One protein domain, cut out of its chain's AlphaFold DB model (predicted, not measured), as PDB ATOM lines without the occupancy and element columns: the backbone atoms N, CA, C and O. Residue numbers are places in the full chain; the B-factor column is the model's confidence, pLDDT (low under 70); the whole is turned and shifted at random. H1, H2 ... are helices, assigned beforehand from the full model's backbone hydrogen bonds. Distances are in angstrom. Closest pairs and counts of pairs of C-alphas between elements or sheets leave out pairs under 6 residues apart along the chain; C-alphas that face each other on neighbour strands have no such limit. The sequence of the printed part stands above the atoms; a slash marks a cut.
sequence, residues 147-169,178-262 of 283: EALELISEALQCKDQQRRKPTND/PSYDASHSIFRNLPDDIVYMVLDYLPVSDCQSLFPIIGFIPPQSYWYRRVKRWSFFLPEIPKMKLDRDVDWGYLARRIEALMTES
ATOM      1  N   GLU A 147       9.176 -23.683 -18.314       88.56
ATOM      2  CA  GLU A 147       7.878 -23.289 -18.850       88.56
ATOM      3  C   GLU A 147       6.923 -22.784 -17.755       88.56
ATOM      4  O   GLU A 147       6.079 -21.928 -18.008       88.56
ATOM      5  N   ALA A 148       7.054 -23.283 -16.519       88.19
ATOM      6  CA  ALA A 148       6.288 -22.770 -15.389       88.19
ATOM      7  C   ALA A 148       6.774 -21.369 -14.990       88.19
ATOM      8  O   ALA A 148       5.960 -20.473 -14.783       88.19
ATOM      9  N   LEU A 149       8.092 -21.157 -14.927       87.25
ATOM     10  CA  LEU A 149       8.679 -19.851 -14.605       87.25
ATOM     11  C   LEU A 149       8.362 -18.802 -15.679       87.25
ATOM     12  O   LEU A 149       7.990 -17.676 -15.347       87.25
ATOM     13  N   GLU A 150       8.462 -19.185 -16.952       90.62
ATOM     14  CA  GLU A 150       8.057 -18.363 -18.093       90.62
ATOM     15  C   GLU A 150       6.589 -17.974 -17.977       90.62
ATOM     16  O   GLU A 150       6.264 -16.793 -18.055       90.62
ATOM     17  N   LEU A 151       5.714 -18.938 -17.683       90.38
ATOM     18  CA  LEU A 151       4.296 -18.667 -17.528       90.38
ATOM     19  C   LEU A 151       4.001 -17.679 -16.392       90.38
ATOM     20  O   LEU A 151       3.144 -16.804 -16.521       90.38
ATOM     21  N   ILE A 152       4.688 -17.813 -15.263       86.69
ATOM     22  CA  ILE A 152       4.540 -16.849 -14.175       86.69
ATOM     23  C   ILE A 152       4.982 -15.461 -14.638       86.69
ATOM     24  O   ILE A 152       4.273 -14.484 -14.398       86.69
ATOM     25  N   SER A 153       6.128 -15.368 -15.314       86.38
ATOM     26  CA  SER A 153       6.622 -14.103 -15.858       86.38
ATOM     27  C   SER A 153       5.612 -13.485 -16.834       86.38
ATOM     28  O   SER A 153       5.302 -12.299 -16.728       86.38
ATOM     29  N   GLU A 154       5.009 -14.291 -17.715       89.50
ATOM     30  CA  GLU A 154       3.926 -13.870 -18.612       89.50
ATOM     31  C   GLU A 154       2.716 -13.338 -17.834       89.50
ATOM     32  O   GLU A 154       2.212 -12.258 -18.144       89.50
ATOM     33  N   ALA A 155       2.265 -14.051 -16.798       86.88
ATOM     34  CA  ALA A 155       1.112 -13.648 -15.995       86.88
ATOM     35  C   ALA A 155       1.342 -12.315 -15.262       86.88
ATOM     36  O   ALA A 155       0.415 -11.510 -15.152       86.88
ATOM     37  N   LEU A 156       2.574 -12.059 -14.814       84.88
ATOM     38  CA  LEU A 156       2.973 -10.780 -14.223       84.88
ATOM     39  C   LEU A 156       3.012  -9.659 -15.278       84.88
ATOM     40  O   LEU A 156       2.510  -8.562 -15.039       84.88
ATOM     41  N   GLN A 157       3.533  -9.937 -16.476       85.88
ATOM     42  CA  GLN A 157       3.650  -8.955 -17.562       85.88
ATOM     43  C   GLN A 157       2.316  -8.619 -18.247       85.88
ATOM     44  O   GLN A 157       2.127  -7.493 -18.719       85.88
ATOM     45  N   CYS A 158       1.374  -9.564 -18.321       81.19
ATOM     46  CA  CYS A 158       0.082  -9.361 -18.981       81.19
ATOM     47  C   CYS A 158      -0.686  -8.166 -18.399       81.19
ATOM     48  O   CYS A 158      -1.317  -7.418 -19.152       81.19
ATOM     49  N   LYS A 159      -0.597  -7.924 -17.086       71.00
ATOM     50  CA  LYS A 159      -1.287  -6.792 -16.458       71.00
ATOM     51  C   LYS A 159      -0.654  -5.445 -16.817       71.00
ATOM     52  O   LYS A 159      -1.377  -4.473 -17.043       71.00
ATOM     53  N   ASP A 160       0.667  -5.385 -16.959       76.19
ATOM     54  CA  ASP A 160       1.358  -4.175 -17.421       76.19
ATOM     55  C   ASP A 160       0.974  -3.820 -18.858       76.19
ATOM     56  O   ASP A 160       0.765  -2.650 -19.187       76.19
ATOM     57  N   GLN A 161       0.810  -4.830 -19.713       77.94
ATOM     58  CA  GLN A 161       0.329  -4.630 -21.078       77.94
ATOM     59  C   GLN A 161      -1.130  -4.155 -21.103       77.94
ATOM     60  O   GLN A 161      -1.466  -3.270 -21.891       77.94
ATOM     61  N   GLN A 162      -1.987  -4.679 -20.218       71.38
ATOM     62  CA  GLN A 162      -3.367  -4.206 -20.066       71.38
ATOM     63  C   GLN A 162      -3.436  -2.756 -19.565       71.38
ATOM     64  O   GLN A 162      -4.247  -1.987 -20.069       71.38
ATOM     65  N   ARG A 163      -2.562  -2.348 -18.633       71.44
ATOM     66  CA  ARG A 163      -2.477  -0.956 -18.147       71.44
ATOM     67  C   ARG A 163      -1.997   0.026 -19.220       71.44
ATOM     68  O   ARG A 163      -2.382   1.190 -19.196       71.44
ATOM     69  N   ARG A 164      -1.133  -0.424 -20.138       73.00
ATOM     70  CA  ARG A 164      -0.549   0.417 -21.197       73.00
ATOM     71  C   ARG A 164      -1.450   0.598 -22.410       73.00
ATOM     72  O   ARG A 164      -1.249   1.562 -23.145       73.00
ATOM     73  N   LYS A 165      -2.412  -0.299 -22.648       66.75
ATOM     74  CA  LYS A 165      -3.392  -0.098 -23.720       66.75
ATOM     75  C   LYS A 165      -4.272   1.100 -23.337       66.75
ATOM     76  O   LYS A 165      -4.971   1.023 -22.327       66.75
ATOM     77  N   PRO A 166      -4.207   2.225 -24.079       59.16
ATOM     78  CA  PRO A 166      -4.977   3.414 -23.752       59.16
ATOM     79  C   PRO A 166      -6.455   3.048 -23.699       59.16
ATOM     80  O   PRO A 166      -6.953   2.301 -24.540       59.16
ATOM     81  N   THR A 167      -7.138   3.589 -22.695       55.56
ATOM     82  CA  THR A 167      -8.490   3.242 -22.234       55.56
ATOM     83  C   THR A 167      -9.616   3.363 -23.275       55.56
ATOM     84  O   THR A 167     -10.785   3.178 -22.950       55.56
ATOM     85  N   ASN A 168      -9.289   3.649 -24.533       53.38
ATOM     86  CA  ASN A 168     -10.242   3.783 -25.626       53.38
ATOM     87  C   ASN A 168     -10.711   2.429 -26.184       53.38
ATOM     88  O   ASN A 168     -11.665   2.415 -26.951       53.38
ATOM     89  N   ASP A 169     -10.087   1.318 -25.767       48.53
ATOM     90  CA  ASP A 169     -10.427  -0.046 -26.208       48.53
ATOM     91  C   ASP A 169     -10.542  -1.046 -25.034       48.53
ATOM     92  O   ASP A 169     -10.290  -2.243 -25.147       48.53
ATOM     93  N   PRO A 178     -23.760 -10.619 -23.868       60.41
ATOM     94  CA  PRO A 178     -24.354 -11.943 -23.813       60.41
ATOM     95  C   PRO A 178     -25.092 -12.160 -25.128       60.41
ATOM     96  O   PRO A 178     -26.067 -11.474 -25.428       60.41
ATOM     97  N   SER A 179     -24.554 -13.043 -25.969       63.00
ATOM     98  CA  SER A 179     -25.152 -13.366 -27.269       63.00
ATOM     99  C   SER A 179     -26.491 -14.084 -27.085       63.00
ATOM    100  O   SER A 179     -27.276 -14.192 -28.023       63.00
ATOM    101  N   TYR A 180     -26.735 -14.587 -25.877       66.38
ATOM    102  CA  TYR A 180     -27.934 -15.287 -25.471       66.38
ATOM    103  C   TYR A 180     -28.573 -14.537 -24.313       66.38
ATOM    104  O   TYR A 180     -27.875 -13.963 -23.474       66.38
ATOM    105  N   ASP A 181     -29.902 -14.543 -24.278       75.31
ATOM    106  CA  ASP A 181     -30.652 -14.003 -23.157       75.31
ATOM    107  C   ASP A 181     -30.358 -14.839 -21.901       75.31
ATOM    108  O   ASP A 181     -30.973 -15.876 -21.644       75.31
ATOM    109  N   ALA A 182     -29.365 -14.396 -21.124       69.75
ATOM    110  CA  ALA A 182     -28.951 -15.020 -19.870       69.75
ATOM    111  C   ALA A 182     -30.076 -15.019 -18.814       69.75
ATOM    112  O   ALA A 182     -29.922 -15.610 -17.744       69.75
ATOM    113  N   SER A 183     -31.221 -14.383 -19.103       76.75
ATOM    114  CA  SER A 183     -32.408 -14.400 -18.251       76.75
ATOM    115  C   SER A 183     -32.921 -15.812 -17.944       76.75
ATOM    116  O   SER A 183     -33.498 -16.009 -16.875       76.75
ATOM    117  N   HIS A 184     -32.658 -16.793 -18.815       78.88
ATOM    118  CA  HIS A 184     -33.161 -18.164 -18.685       78.88
ATOM    119  C   HIS A 184     -32.131 -19.191 -18.190       78.88
ATOM    120  O   HIS A 184     -32.426 -20.388 -18.159       78.88
ATOM    121  N   SER A 185     -30.930 -18.765 -17.795       85.38
ATOM    122  CA  SER A 185     -29.921 -19.702 -17.299       85.38
ATOM    123  C   SER A 185     -30.314 -20.261 -15.929       85.38
ATOM    124  O   SER A 185     -30.515 -19.501 -14.980       85.38
ATOM    125  N   ILE A 186     -30.366 -21.592 -15.793       87.12
ATOM    126  CA  ILE A 186     -30.612 -22.267 -14.502       87.12
ATOM    127  C   ILE A 186     -29.590 -21.856 -13.432       87.12
ATOM    128  O   ILE A 186     -29.908 -21.851 -12.247       87.12
ATOM    129  N   PHE A 187     -28.390 -21.454 -13.860       88.69
ATOM    130  CA  PHE A 187     -27.291 -21.046 -12.992       88.69
ATOM    131  C   PHE A 187     -27.540 -19.712 -12.291       88.69
ATOM    132  O   PHE A 187     -26.980 -19.483 -11.227       88.69
ATOM    133  N   ARG A 188     -28.424 -18.859 -12.824       86.12
ATOM    134  CA  ARG A 188     -28.726 -17.550 -12.229       86.12
ATOM    135  C   ARG A 188     -29.448 -17.653 -10.882       86.12
ATOM    136  O   ARG A 188     -29.389 -16.726 -10.084       86.12
ATOM    137  N   ASN A 189     -30.136 -18.771 -10.651       89.88
ATOM    138  CA  ASN A 189     -30.869 -19.033  -9.413       89.88
ATOM    139  C   ASN A 189     -30.078 -19.911  -8.432       89.88
ATOM    140  O   ASN A 189     -30.590 -20.229  -7.359       89.88
ATOM    141  N   LEU A 190     -28.868 -20.344  -8.801       93.50
ATOM    142  CA  LEU A 190     -28.020 -21.134  -7.918       93.50
ATOM    143  C   LEU A 190     -27.207 -20.207  -7.005       93.50
ATOM    144  O   LEU A 190     -26.749 -19.163  -7.464       93.50
ATOM    145  N   PRO A 191     -26.989 -20.583  -5.732       95.06
ATOM    146  CA  PRO A 191     -26.004 -19.915  -4.891       95.06
ATOM    147  C   PRO A 191     -24.608 -19.972  -5.525       95.06
ATOM    148  O   PRO A 191     -24.236 -21.005  -6.089       95.06
ATOM    149  N   ASP A 192     -23.822 -18.903  -5.368       92.50
ATOM    150  CA  ASP A 192     -22.463 -18.794  -5.920       92.50
ATOM    151  C   ASP A 192     -21.581 -19.996  -5.553       92.50
ATOM    152  O   ASP A 192     -20.850 -20.504  -6.398       92.50
ATOM    153  N   ASP A 193     -21.701 -20.516  -4.329       94.62
ATOM    154  CA  ASP A 193     -20.938 -21.684  -3.874       94.62
ATOM    155  C   ASP A 193     -21.209 -22.931  -4.723       94.62
ATOM    156  O   ASP A 193     -20.279 -23.657  -5.072       94.62
ATOM    157  N   ILE A 194     -22.462 -23.147  -5.133       95.50
ATOM    158  CA  ILE A 194     -22.829 -24.258  -6.017       95.50
ATOM    159  C   ILE A 194     -22.258 -24.031  -7.416       95.50
ATOM    160  O   ILE A 194     -21.771 -24.972  -8.042       95.50
ATOM    161  N   VAL A 195     -22.265 -22.787  -7.905       94.56
ATOM    162  CA  VAL A 195     -21.639 -22.440  -9.190       94.56
ATOM    163  C   VAL A 195     -20.135 -22.711  -9.131       94.56
ATOM    164  O   VAL A 195     -19.606 -23.356 -10.032       94.56
ATOM    165  N   TYR A 196     -19.451 -22.300  -8.061       95.06
ATOM    166  CA  TYR A 196     -18.029 -22.579  -7.871       95.06
ATOM    167  C   TYR A 196     -17.736 -24.075  -7.789       95.06
ATOM    168  O   TYR A 196     -16.789 -24.518  -8.431       95.06
ATOM    169  N   MET A 197     -18.559 -24.856  -7.081       94.69
ATOM    170  CA  MET A 197     -18.428 -26.315  -7.058       94.69
ATOM    171  C   MET A 197     -18.529 -26.902  -8.465       94.69
ATOM    172  O   MET A 197     -17.673 -27.684  -8.860       94.69
ATOM    173  N   VAL A 198     -19.531 -26.501  -9.257       94.69
ATOM    174  CA  VAL A 198     -19.667 -26.975 -10.645       94.69
ATOM    175  C   VAL A 198     -18.446 -26.591 -11.476       94.69
ATOM    176  O   VAL A 198     -17.911 -27.432 -12.195       94.69
ATOM    177  N   LEU A 199     -17.986 -25.341 -11.369       94.50
ATOM    178  CA  LEU A 199     -16.811 -24.879 -12.102       94.50
ATOM    179  C   LEU A 199     -15.549 -25.648 -11.696       94.50
ATOM    180  O   LEU A 199     -14.726 -25.935 -12.563       94.50
ATOM    181  N   ASP A 200     -15.396 -26.022 -10.427       93.44
ATOM    182  CA  ASP A 200     -14.251 -26.788  -9.926       93.44
ATOM    183  C   ASP A 200     -14.142 -28.193 -10.543       93.44
ATOM    184  O   ASP A 200     -13.028 -28.694 -10.701       93.44
ATOM    185  N   TYR A 201     -15.257 -28.796 -10.971       93.75
ATOM    186  CA  TYR A 201     -15.267 -30.090 -11.672       93.75
ATOM    187  C   TYR A 201     -15.039 -29.995 -13.186       93.75
ATOM    188  O   TYR A 201     -14.854 -31.020 -13.845       93.75
ATOM    189  N   LEU A 202     -15.070 -28.793 -13.759       93.88
ATOM    190  CA  LEU A 202     -14.896 -28.586 -15.195       93.88
ATOM    191  C   LEU A 202     -13.459 -28.183 -15.512       93.88
ATOM    192  O   LEU A 202     -12.911 -27.356 -14.787       93.88
ATOM    193  N   PRO A 203     -12.857 -28.652 -16.616       90.94
ATOM    194  CA  PRO A 203     -11.625 -28.067 -17.140       90.94
ATOM    195  C   PRO A 203     -11.776 -26.554 -17.361       90.94
ATOM    196  O   PRO A 203     -12.857 -26.072 -17.711       90.94
ATOM    197  N   VAL A 204     -10.714 -25.762 -17.191       87.81
ATOM    198  CA  VAL A 204     -10.803 -24.303 -17.373       87.81
ATOM    199  C   VAL A 204     -11.154 -23.939 -18.826       87.81
ATOM    200  O   VAL A 204     -11.858 -22.949 -19.041       87.81
ATOM    201  N   SER A 205     -10.761 -24.750 -19.818       86.31
ATOM    202  CA  SER A 205     -11.210 -24.591 -21.215       86.31
ATOM    203  C   SER A 205     -12.736 -24.591 -21.339       86.31
ATOM    204  O   SER A 205     -13.320 -23.786 -22.067       86.31
ATOM    205  N   ASP A 206     -13.391 -25.456 -20.571       91.38
ATOM    206  CA  ASP A 206     -14.836 -25.646 -20.611       91.38
ATOM    207  C   ASP A 206     -15.530 -24.545 -19.808       91.38
ATOM    208  O   ASP A 206     -16.564 -24.024 -20.227       91.38
ATOM    209  N   CYS A 207     -14.903 -24.093 -18.715       90.19
ATOM    210  CA  CYS A 207     -15.356 -22.933 -17.951       90.19
ATOM    211  C   CYS A 207     -15.485 -21.682 -18.840       90.19
ATOM    212  O   CYS A 207     -16.471 -20.957 -18.731       90.19
ATOM    213  N   GLN A 208     -14.539 -21.445 -19.758       86.06
ATOM    214  CA  GLN A 208     -14.603 -20.299 -20.677       86.06
ATOM    215  C   GLN A 208     -15.801 -20.357 -21.622       86.06
ATOM    216  O   GLN A 208     -16.404 -19.324 -21.906       86.06
ATOM    217  N   SER A 209     -16.144 -21.553 -22.095       88.31
ATOM    218  CA  SER A 209     -17.323 -21.767 -22.939       88.31
ATOM    219  C   SER A 209     -18.619 -21.635 -22.134       88.31
ATOM    220  O   SER A 209     -19.652 -21.245 -22.676       88.31
ATOM    221  N   LEU A 210     -18.551 -21.914 -20.829       89.88
ATOM    222  CA  LEU A 210     -19.681 -21.860 -19.915       89.88
ATOM    223  C   LEU A 210     -20.006 -20.438 -19.432       89.88
ATOM    224  O   LEU A 210     -21.189 -20.119 -19.366       89.88
ATOM    225  N   PHE A 211     -19.015 -19.576 -19.145       89.00
ATOM    226  CA  PHE A 211     -19.234 -18.179 -18.701       89.00
ATOM    227  C   PHE A 211     -20.270 -17.422 -19.541       89.00
ATOM    228  O   PHE A 211     -21.169 -16.809 -18.957       89.00
ATOM    229  N   PRO A 212     -20.240 -17.543 -20.883       84.38
ATOM    230  CA  PRO A 212     -21.293 -17.065 -21.755       84.38
ATOM    231  C   PRO A 212     -22.726 -17.445 -21.391       84.38
ATOM    232  O   PRO A 212     -23.636 -16.621 -21.428       84.38
ATOM    233  N   ILE A 213     -22.916 -18.718 -21.067       86.44
ATOM    234  CA  ILE A 213     -24.214 -19.355 -20.854       86.44
ATOM    235  C   ILE A 213     -24.723 -19.047 -19.445       86.44
ATOM    236  O   ILE A 213     -25.925 -18.893 -19.222       86.44
ATOM    237  N   ILE A 214     -23.810 -18.962 -18.478       88.12
ATOM    238  CA  ILE A 214     -24.159 -18.707 -17.078       88.12
ATOM    239  C   ILE A 214     -24.307 -17.217 -16.773       88.12
ATOM    240  O   ILE A 214     -24.935 -16.870 -15.779       88.12
ATOM    241  N   GLY A 215     -23.760 -16.335 -17.619       86.12
ATOM    242  CA  GLY A 215     -23.765 -14.891 -17.369       86.12
ATOM    243  C   GLY A 215     -23.019 -14.517 -16.084       86.12
ATOM    244  O   GLY A 215     -23.314 -13.495 -15.472       86.12
ATOM    245  N   PHE A 216     -22.082 -15.366 -15.665       87.25
ATOM    246  CA  PHE A 216     -21.341 -15.272 -14.417       87.25
ATOM    247  C   PHE A 216     -19.846 -15.296 -14.715       87.25
ATOM    248  O   PHE A 216     -19.356 -16.157 -15.448       87.25
ATOM    249  N   ILE A 217     -19.129 -14.332 -14.142       89.31
ATOM    250  CA  ILE A 217     -17.680 -14.200 -14.265       89.31
ATOM    251  C   ILE A 217     -17.098 -14.424 -12.869       89.31
ATOM    252  O   ILE A 217     -17.330 -13.590 -11.992       89.31
ATOM    253  N   PRO A 218     -16.351 -15.519 -12.639       91.81
ATOM    254  CA  PRO A 218     -15.807 -15.794 -11.319       91.81
ATOM    255  C   PRO A 218     -14.827 -14.699 -10.873       91.81
ATOM    256  O   PRO A 218     -14.010 -14.243 -11.686       91.81
ATOM    257  N   PRO A 219     -14.854 -14.294  -9.590       93.62
ATOM    258  CA  PRO A 219     -13.928 -13.302  -9.061       93.62
ATOM    259  C   PRO A 219     -12.485 -13.830  -9.048       93.62
ATOM    260  O   PRO A 219     -12.232 -15.033  -9.029       93.62
ATOM    261  N   GLN A 220     -11.509 -12.920  -8.991       90.50
ATOM    262  CA  GLN A 220     -10.079 -13.270  -8.932       90.50
ATOM    263  C   GLN A 220      -9.728 -14.158  -7.722       90.50
ATOM    264  O   GLN A 220      -8.858 -15.019  -7.825       90.50
ATOM    265  N   SER A 221     -10.449 -14.025  -6.602       92.44
ATOM    266  CA  SER A 221     -10.292 -14.882  -5.419       92.44
ATOM    267  C   SER A 221     -10.622 -16.356  -5.687       92.44
ATOM    268  O   SER A 221      -9.934 -17.238  -5.175       92.44
ATOM    269  N   TYR A 222     -11.629 -16.636  -6.523       94.44
ATOM    270  CA  TYR A 222     -11.962 -17.999  -6.941       94.44
ATOM    271  C   TYR A 222     -10.811 -18.611  -7.750       94.44
ATOM    272  O   TYR A 222     -10.351 -19.715  -7.453       94.44
ATOM    273  N   TRP A 223     -10.292 -17.866  -8.730       93.50
ATOM    274  CA  TRP A 223      -9.175 -18.318  -9.558       93.50
ATOM    275  C   TRP A 223      -7.900 -18.535  -8.750       93.50
ATOM    276  O   TRP A 223      -7.218 -19.537  -8.951       93.50
ATOM    277  N   TYR A 224      -7.611 -17.647  -7.797       91.62
ATOM    278  CA  TYR A 224      -6.503 -17.815  -6.865       91.62
ATOM    279  C   TYR A 224      -6.623 -19.123  -6.074       91.62
ATOM    280  O   TYR A 224      -5.683 -19.916  -6.055       91.62
ATOM    281  N   ARG A 225      -7.795 -19.400  -5.484       91.50
ATOM    282  CA  ARG A 225      -8.052 -20.654  -4.755       91.50
ATOM    283  C   ARG A 225      -7.836 -21.875  -5.650       91.50
ATOM    284  O   ARG A 225      -7.203 -22.842  -5.233       91.50
ATOM    285  N   ARG A 226      -8.308 -21.814  -6.895       91.56
ATOM    286  CA  ARG A 226      -8.131 -22.887  -7.878       91.56
ATOM    287  C   ARG A 226      -6.663 -23.117  -8.238       91.56
ATOM    288  O   ARG A 226      -6.215 -24.256  -8.249       91.56
ATOM    289  N   VAL A 227      -5.901 -22.047  -8.460       90.81
ATOM    290  CA  VAL A 227      -4.451 -22.117  -8.706       90.81
ATOM    291  C   VAL A 227      -3.705 -22.653  -7.486       90.81
ATOM    292  O   VAL A 227      -2.793 -23.465  -7.631       90.81
ATOM    293  N   LYS A 228      -4.120 -22.270  -6.272       88.69
ATOM    294  CA  LYS A 228      -3.533 -22.753  -5.016       88.69
ATOM    295  C   LYS A 228      -3.627 -24.274  -4.889       88.69
ATOM    296  O   LYS A 228      -2.664 -24.880  -4.428       88.69
ATOM    297  N   ARG A 229      -4.691 -24.919  -5.385       87.19
ATOM    298  CA  ARG A 229      -4.781 -26.395  -5.448       87.19
ATOM    299  C   ARG A 229      -3.667 -27.035  -6.292       87.19
ATOM    300  O   ARG A 229      -3.318 -28.192  -6.081       87.19
ATOM    301  N   TRP A 230      -3.063 -26.292  -7.219       86.56
ATOM    302  CA  TRP A 230      -1.938 -26.754  -8.036       86.56
ATOM    303  C   TRP A 230      -0.567 -26.375  -7.483       86.56
ATOM    304  O   TRP A 230       0.435 -26.800  -8.052       86.56
ATOM    305  N   SER A 231      -0.495 -25.644  -6.368       83.19
ATOM    306  CA  SER A 231       0.774 -25.295  -5.704       83.19
ATOM    307  C   SER A 231       1.627 -26.521  -5.371       83.19
ATOM    308  O   SER A 231       2.851 -26.457  -5.389       83.19
ATOM    309  N   PHE A 232       0.987 -27.674  -5.170       77.19
ATOM    310  CA  PHE A 232       1.663 -28.951  -4.997       77.19
ATOM    311  C   PHE A 232       2.442 -29.401  -6.251       77.19
ATOM    312  O   PHE A 232       3.529 -29.969  -6.154       77.19
ATOM    313  N   PHE A 233       1.907 -29.140  -7.447       80.19
ATOM    314  CA  PHE A 233       2.580 -29.415  -8.721       80.19
ATOM    315  C   PHE A 233       3.486 -28.267  -9.160       80.19
ATOM    316  O   PHE A 233       4.364 -28.481  -9.992       80.19
ATOM    317  N   LEU A 234       3.274 -27.072  -8.618       84.88
ATOM    318  CA  LEU A 234       3.975 -25.844  -8.956       84.88
ATOM    319  C   LEU A 234       4.445 -25.144  -7.668       84.88
ATOM    320  O   LEU A 234       3.872 -24.120  -7.285       84.88
ATOM    321  N   PRO A 235       5.472 -25.677  -6.974       82.88
ATOM    322  CA  PRO A 235       6.059 -25.061  -5.778       82.88
ATOM    323  C   PRO A 235       6.674 -23.686  -6.057       82.88
ATOM    324  O   PRO A 235       7.084 -22.988  -5.133       82.88
ATOM    325  N   GLU A 236       6.806 -23.311  -7.327       83.56
ATOM    326  CA  GLU A 236       7.208 -21.983  -7.741       83.56
ATOM    327  C   GLU A 236       6.141 -20.955  -7.318       83.56
ATOM    328  O   GLU A 236       6.502 -19.853  -6.921       83.56
ATOM    329  N   ILE A 237       4.849 -21.322  -7.312       82.75
ATOM    330  CA  ILE A 237       3.732 -20.402  -7.033       82.75
ATOM    331  C   ILE A 237       3.761 -19.848  -5.601       82.75
ATOM    332  O   ILE A 237       3.701 -18.630  -5.459       82.75
ATOM    333  N   PRO A 238       3.881 -20.660  -4.528       78.25
ATOM    334  CA  PRO A 238       3.930 -20.121  -3.166       78.25
ATOM    335  C   PRO A 238       5.148 -19.234  -2.890       78.25
ATOM    336  O   PRO A 238       5.089 -18.379  -2.015       78.25
ATOM    337  N   LYS A 239       6.253 -19.423  -3.625       76.00
ATOM    338  CA  LYS A 239       7.472 -18.608  -3.476       76.00
ATOM    339  C   LYS A 239       7.320 -17.208  -4.057       76.00
ATOM    340  O   LYS A 239       8.181 -16.355  -3.856       76.00
ATOM    341  N   MET A 240       6.265 -16.973  -4.824       73.19
ATOM    342  CA  MET A 240       6.013 -15.664  -5.385       73.19
ATOM    343  C   MET A 240       5.440 -14.789  -4.287       73.19
ATOM    344  O   MET A 240       4.416 -15.110  -3.683       73.19
ATOM    345  N   LYS A 241       6.081 -13.639  -4.070       72.81
ATOM    346  CA  LYS A 241       5.412 -12.500  -3.453       72.81
ATOM    347  C   LYS A 241       4.337 -12.047  -4.425       72.81
ATOM    348  O   LYS A 241       4.569 -11.218  -5.300       72.81
ATOM    349  N   LEU A 242       3.187 -12.700  -4.337       68.06
ATOM    350  CA  LEU A 242       2.011 -12.414  -5.136       68.06
ATOM    351  C   LEU A 242       1.370 -11.164  -4.549       68.06
ATOM    352  O   LEU A 242       0.278 -11.199  -3.982       68.06
ATOM    353  N   ASP A 243       2.090 -10.050  -4.668       66.25
ATOM    354  CA  ASP A 243       1.487  -8.740  -4.539       66.25
ATOM    355  C   ASP A 243       0.278  -8.684  -5.473       66.25
ATOM    356  O   ASP A 243       0.220  -9.379  -6.491       66.25
ATOM    357  N   ARG A 244      -0.728  -7.903  -5.070       64.56
ATOM    358  CA  ARG A 244      -2.154  -7.977  -5.460       64.56
ATOM    359  C   ARG A 244      -2.477  -7.801  -6.961       64.56
ATOM    360  O   ARG A 244      -3.629  -7.572  -7.326       64.56
ATOM    361  N   ASP A 245      -1.490  -7.914  -7.839       82.06
ATOM    362  CA  ASP A 245      -1.524  -7.576  -9.251       82.06
ATOM    363  C   ASP A 245      -1.403  -8.768 -10.225       82.06
ATOM    364  O   ASP A 245      -1.180  -8.553 -11.410       82.06
ATOM    365  N   VAL A 246      -1.648 -10.007  -9.796       87.75
ATOM    366  CA  VAL A 246      -1.694 -11.168 -10.714       87.75
ATOM    367  C   VAL A 246      -3.087 -11.357 -11.328       87.75
ATOM    368  O   VAL A 246      -4.091 -11.328 -10.614       87.75
ATOM    369  N   ASP A 247      -3.167 -11.579 -12.648       88.50
ATOM    370  CA  ASP A 247      -4.392 -12.083 -13.295       88.50
ATOM    371  C   ASP A 247      -4.498 -13.597 -13.076       88.50
ATOM    372  O   ASP A 247      -3.998 -14.418 -13.854       88.50
ATOM    373  N   TRP A 248      -5.157 -13.970 -11.981       90.56
ATOM    374  CA  TRP A 248      -5.341 -15.357 -11.576       90.56
ATOM    375  C   TRP A 248      -6.154 -16.159 -12.580       90.56
ATOM    376  O   TRP A 248      -5.893 -17.347 -12.753       90.56
ATOM    377  N   GLY A 249      -7.110 -15.534 -13.270       90.62
ATOM    378  CA  GLY A 249      -7.897 -16.202 -14.305       90.62
ATOM    379  C   GLY A 249      -7.047 -16.580 -15.517       90.62
ATOM    380  O   GLY A 249      -7.193 -17.674 -16.067       90.62
ATOM    381  N   TYR A 250      -6.126 -15.702 -15.923       90.75
ATOM    382  CA  TYR A 250      -5.138 -16.014 -16.958       90.75
ATOM    383  C   TYR A 250      -4.171 -17.111 -16.513       90.75
ATOM    384  O   TYR A 250      -4.021 -18.111 -17.221       90.75
ATOM    385  N   LEU A 251      -3.567 -16.953 -15.334       91.19
ATOM    386  CA  LEU A 251      -2.614 -17.924 -14.805       91.19
ATOM    387  C   LEU A 251      -3.264 -19.306 -14.657       91.19
ATOM    388  O   LEU A 251      -2.668 -20.307 -15.052       91.19
ATOM    389  N   ALA A 252      -4.518 -19.360 -14.191       92.38
ATOM    390  CA  ALA A 252      -5.249 -20.607 -14.025       92.38
ATOM    391  C   ALA A 252      -5.372 -21.394 -15.341       92.38
ATOM    392  O   ALA A 252      -5.035 -22.574 -15.418       92.38
ATOM    393  N   ARG A 253      -5.802 -20.710 -16.408       91.00
ATOM    394  CA  ARG A 253      -5.932 -21.290 -17.756       91.00
ATOM    395  C   ARG A 253      -4.632 -21.884 -18.255       91.00
ATOM    396  O   ARG A 253      -4.594 -22.988 -18.791       91.00
ATOM    397  N   ARG A 254      -3.573 -21.095 -18.136       92.38
ATOM    398  CA  ARG A 254      -2.293 -21.445 -18.723       92.38
ATOM    399  C   ARG A 254      -1.610 -22.558 -17.950       92.38
ATOM    400  O   ARG A 254      -1.007 -23.406 -18.590       92.38
ATOM    401  N   ILE A 255      -1.759 -22.608 -16.625       91.81
ATOM    402  CA  ILE A 255      -1.269 -23.740 -15.835       91.81
ATOM    403  C   ILE A 255      -1.961 -25.024 -16.281       91.81
ATOM    404  O   ILE A 255      -1.286 -26.028 -16.480       91.81
ATOM    405  N   GLU A 256      -3.280 -25.018 -16.471       91.06
ATOM    406  CA  GLU A 256      -3.981 -26.237 -16.877       91.06
ATOM    407  C   GLU A 256      -3.554 -26.722 -18.267       91.06
ATOM    408  O   GLU A 256      -3.291 -27.913 -18.438       91.06
ATOM    409  N   ALA A 257      -3.385 -25.806 -19.225       90.75
ATOM    410  CA  ALA A 257      -2.785 -26.130 -20.521       90.75
ATOM    411  C   ALA A 257      -1.347 -26.660 -20.360       90.75
ATOM    412  O   ALA A 257      -0.961 -27.666 -20.950       90.75
ATOM    413  N   LEU A 258      -0.552 -26.050 -19.483       90.25
ATOM    414  CA  LEU A 258       0.813 -26.492 -19.231       90.25
ATOM    415  C   LEU A 258       0.860 -27.886 -18.585       90.25
ATOM    416  O   LEU A 258       1.760 -28.670 -18.871       90.25
ATOM    417  N   MET A 259      -0.124 -28.243 -17.758       87.62
ATOM    418  CA  MET A 259      -0.245 -29.567 -17.135       87.62
ATOM    419  C   MET A 259      -0.591 -30.681 -18.135       87.62
ATOM    420  O   MET A 259      -0.395 -31.861 -17.817       87.62
ATOM    421  N   THR A 260      -1.109 -30.342 -19.318       86.75
ATOM    422  CA  THR A 260      -1.361 -31.298 -20.407       86.75
ATOM    423  C   THR A 260      -0.223 -31.326 -21.426       86.75
ATOM    424  O   THR A 260       0.057 -32.390 -21.978       86.75
ATOM    425  N   GLU A 261       0.468 -30.203 -21.629       87.19
ATOM    426  CA  GLU A 261       1.474 -30.030 -22.684       87.19
ATOM    427  C   GLU A 261       2.927 -30.187 -22.199       87.19
ATOM    428  O   GLU A 261       3.746 -30.788 -22.900       87.19
ATOM    429  N   SER A 262       3.277 -29.689 -21.005       87.00
ATOM    430  CA  SER A 262       4.665 -29.703 -20.517       87.00
ATOM    431  C   SER A 262       5.076 -31.091 -20.055       87.00
ATOM    432  O   SER A 262       4.552 -31.664 -19.094       87.00
TER     433      SER A 262
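This is residues 147 to 169 and 178 to 262 of the 283 residues of an uncharacterized protein of Byssochlamys spectabilis (UniProt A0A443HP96). The long helix H1 packs with residues 147 to 155 on H6, which has H5 along another side and the first part of H4 at a steep tilt; H2, H3 and H4 gather loosely at the other end of the body. The far part of H1 sticks out as an arm, with residues 161 to 169 standing free. The printed part has 108 residues, with six named helices in the order H1 to H6 and no named strand: all helix. It is only just compact, close to loose, with a radius of gyration of the C-alphas of 15.4 A and spans of 42 by 38 by 25 A.

H1, residues 147 to 164, is 25.3 A long, from C-alpha 147 at (7.878, -23.289, -18.850) to C-alpha 164 at (-0.549, 0.417, -21.197), with a kink of 26 degrees near residue 156. H6, residues 248 to 261, measures 19.6 A and ends with C-alpha 261 at (1.474, -30.030, -22.684). H5 is residues 220 to 228, 12.2 A; H4 is residues 204 to 214, 14.5 A; H3 is residues 192 to 200, 12.1 A; H2 is residues 186 to 189, 6.0 A.

H6 is the hub, touching three helices. H1 touches it with residues 147 to 155 alone, at a shallow tilt of 32 degrees, opposite ways; the closest C-alphas, of Ala 155 and Leu 251, are 5.8 A apart. H5 touches H6 at a shallow tilt of 32 degrees, the same way, closest at the C-alphas of Trp 223 and Trp 248, 5.2 A. H4 touches residues 252 to 256 of H6 alone, at a steep tilt of 44 degrees, opposite ways; the closest C-alphas are those of Val 204 and Arg 253, 5.7 A. H2 and H4 only just touch, with 3 pairs of C-alphas within 8 A, the closest those of Phe 187 and Ile 214 at 5.7 A. H3 is close to but not clearly touching H4, with the closest C-alphas, of Leu 199 and Cys 207, 6.3 A apart. H1 and H5 are apart. Each O i to N i+4 pair is within hydrogen-bond range in H3, H5 and H6, against 12 of 14 in H1 and 4 of 7 in H4; H2 is too short for such a pair.

The C-alphas of His 184 and Lys 239, the two farthest apart, are 43.4 A from each other. Residues 170 to 177 are not printed, and C-alphas 169 and 178 are 18.5 A apart across this cut. The link from H5 to H6, residues 229 to 247, is long. The mean pLDDT of the printed part is 84.4; residues 165 to 169, 178 to 180, 182 and 242 to 244 are under 70.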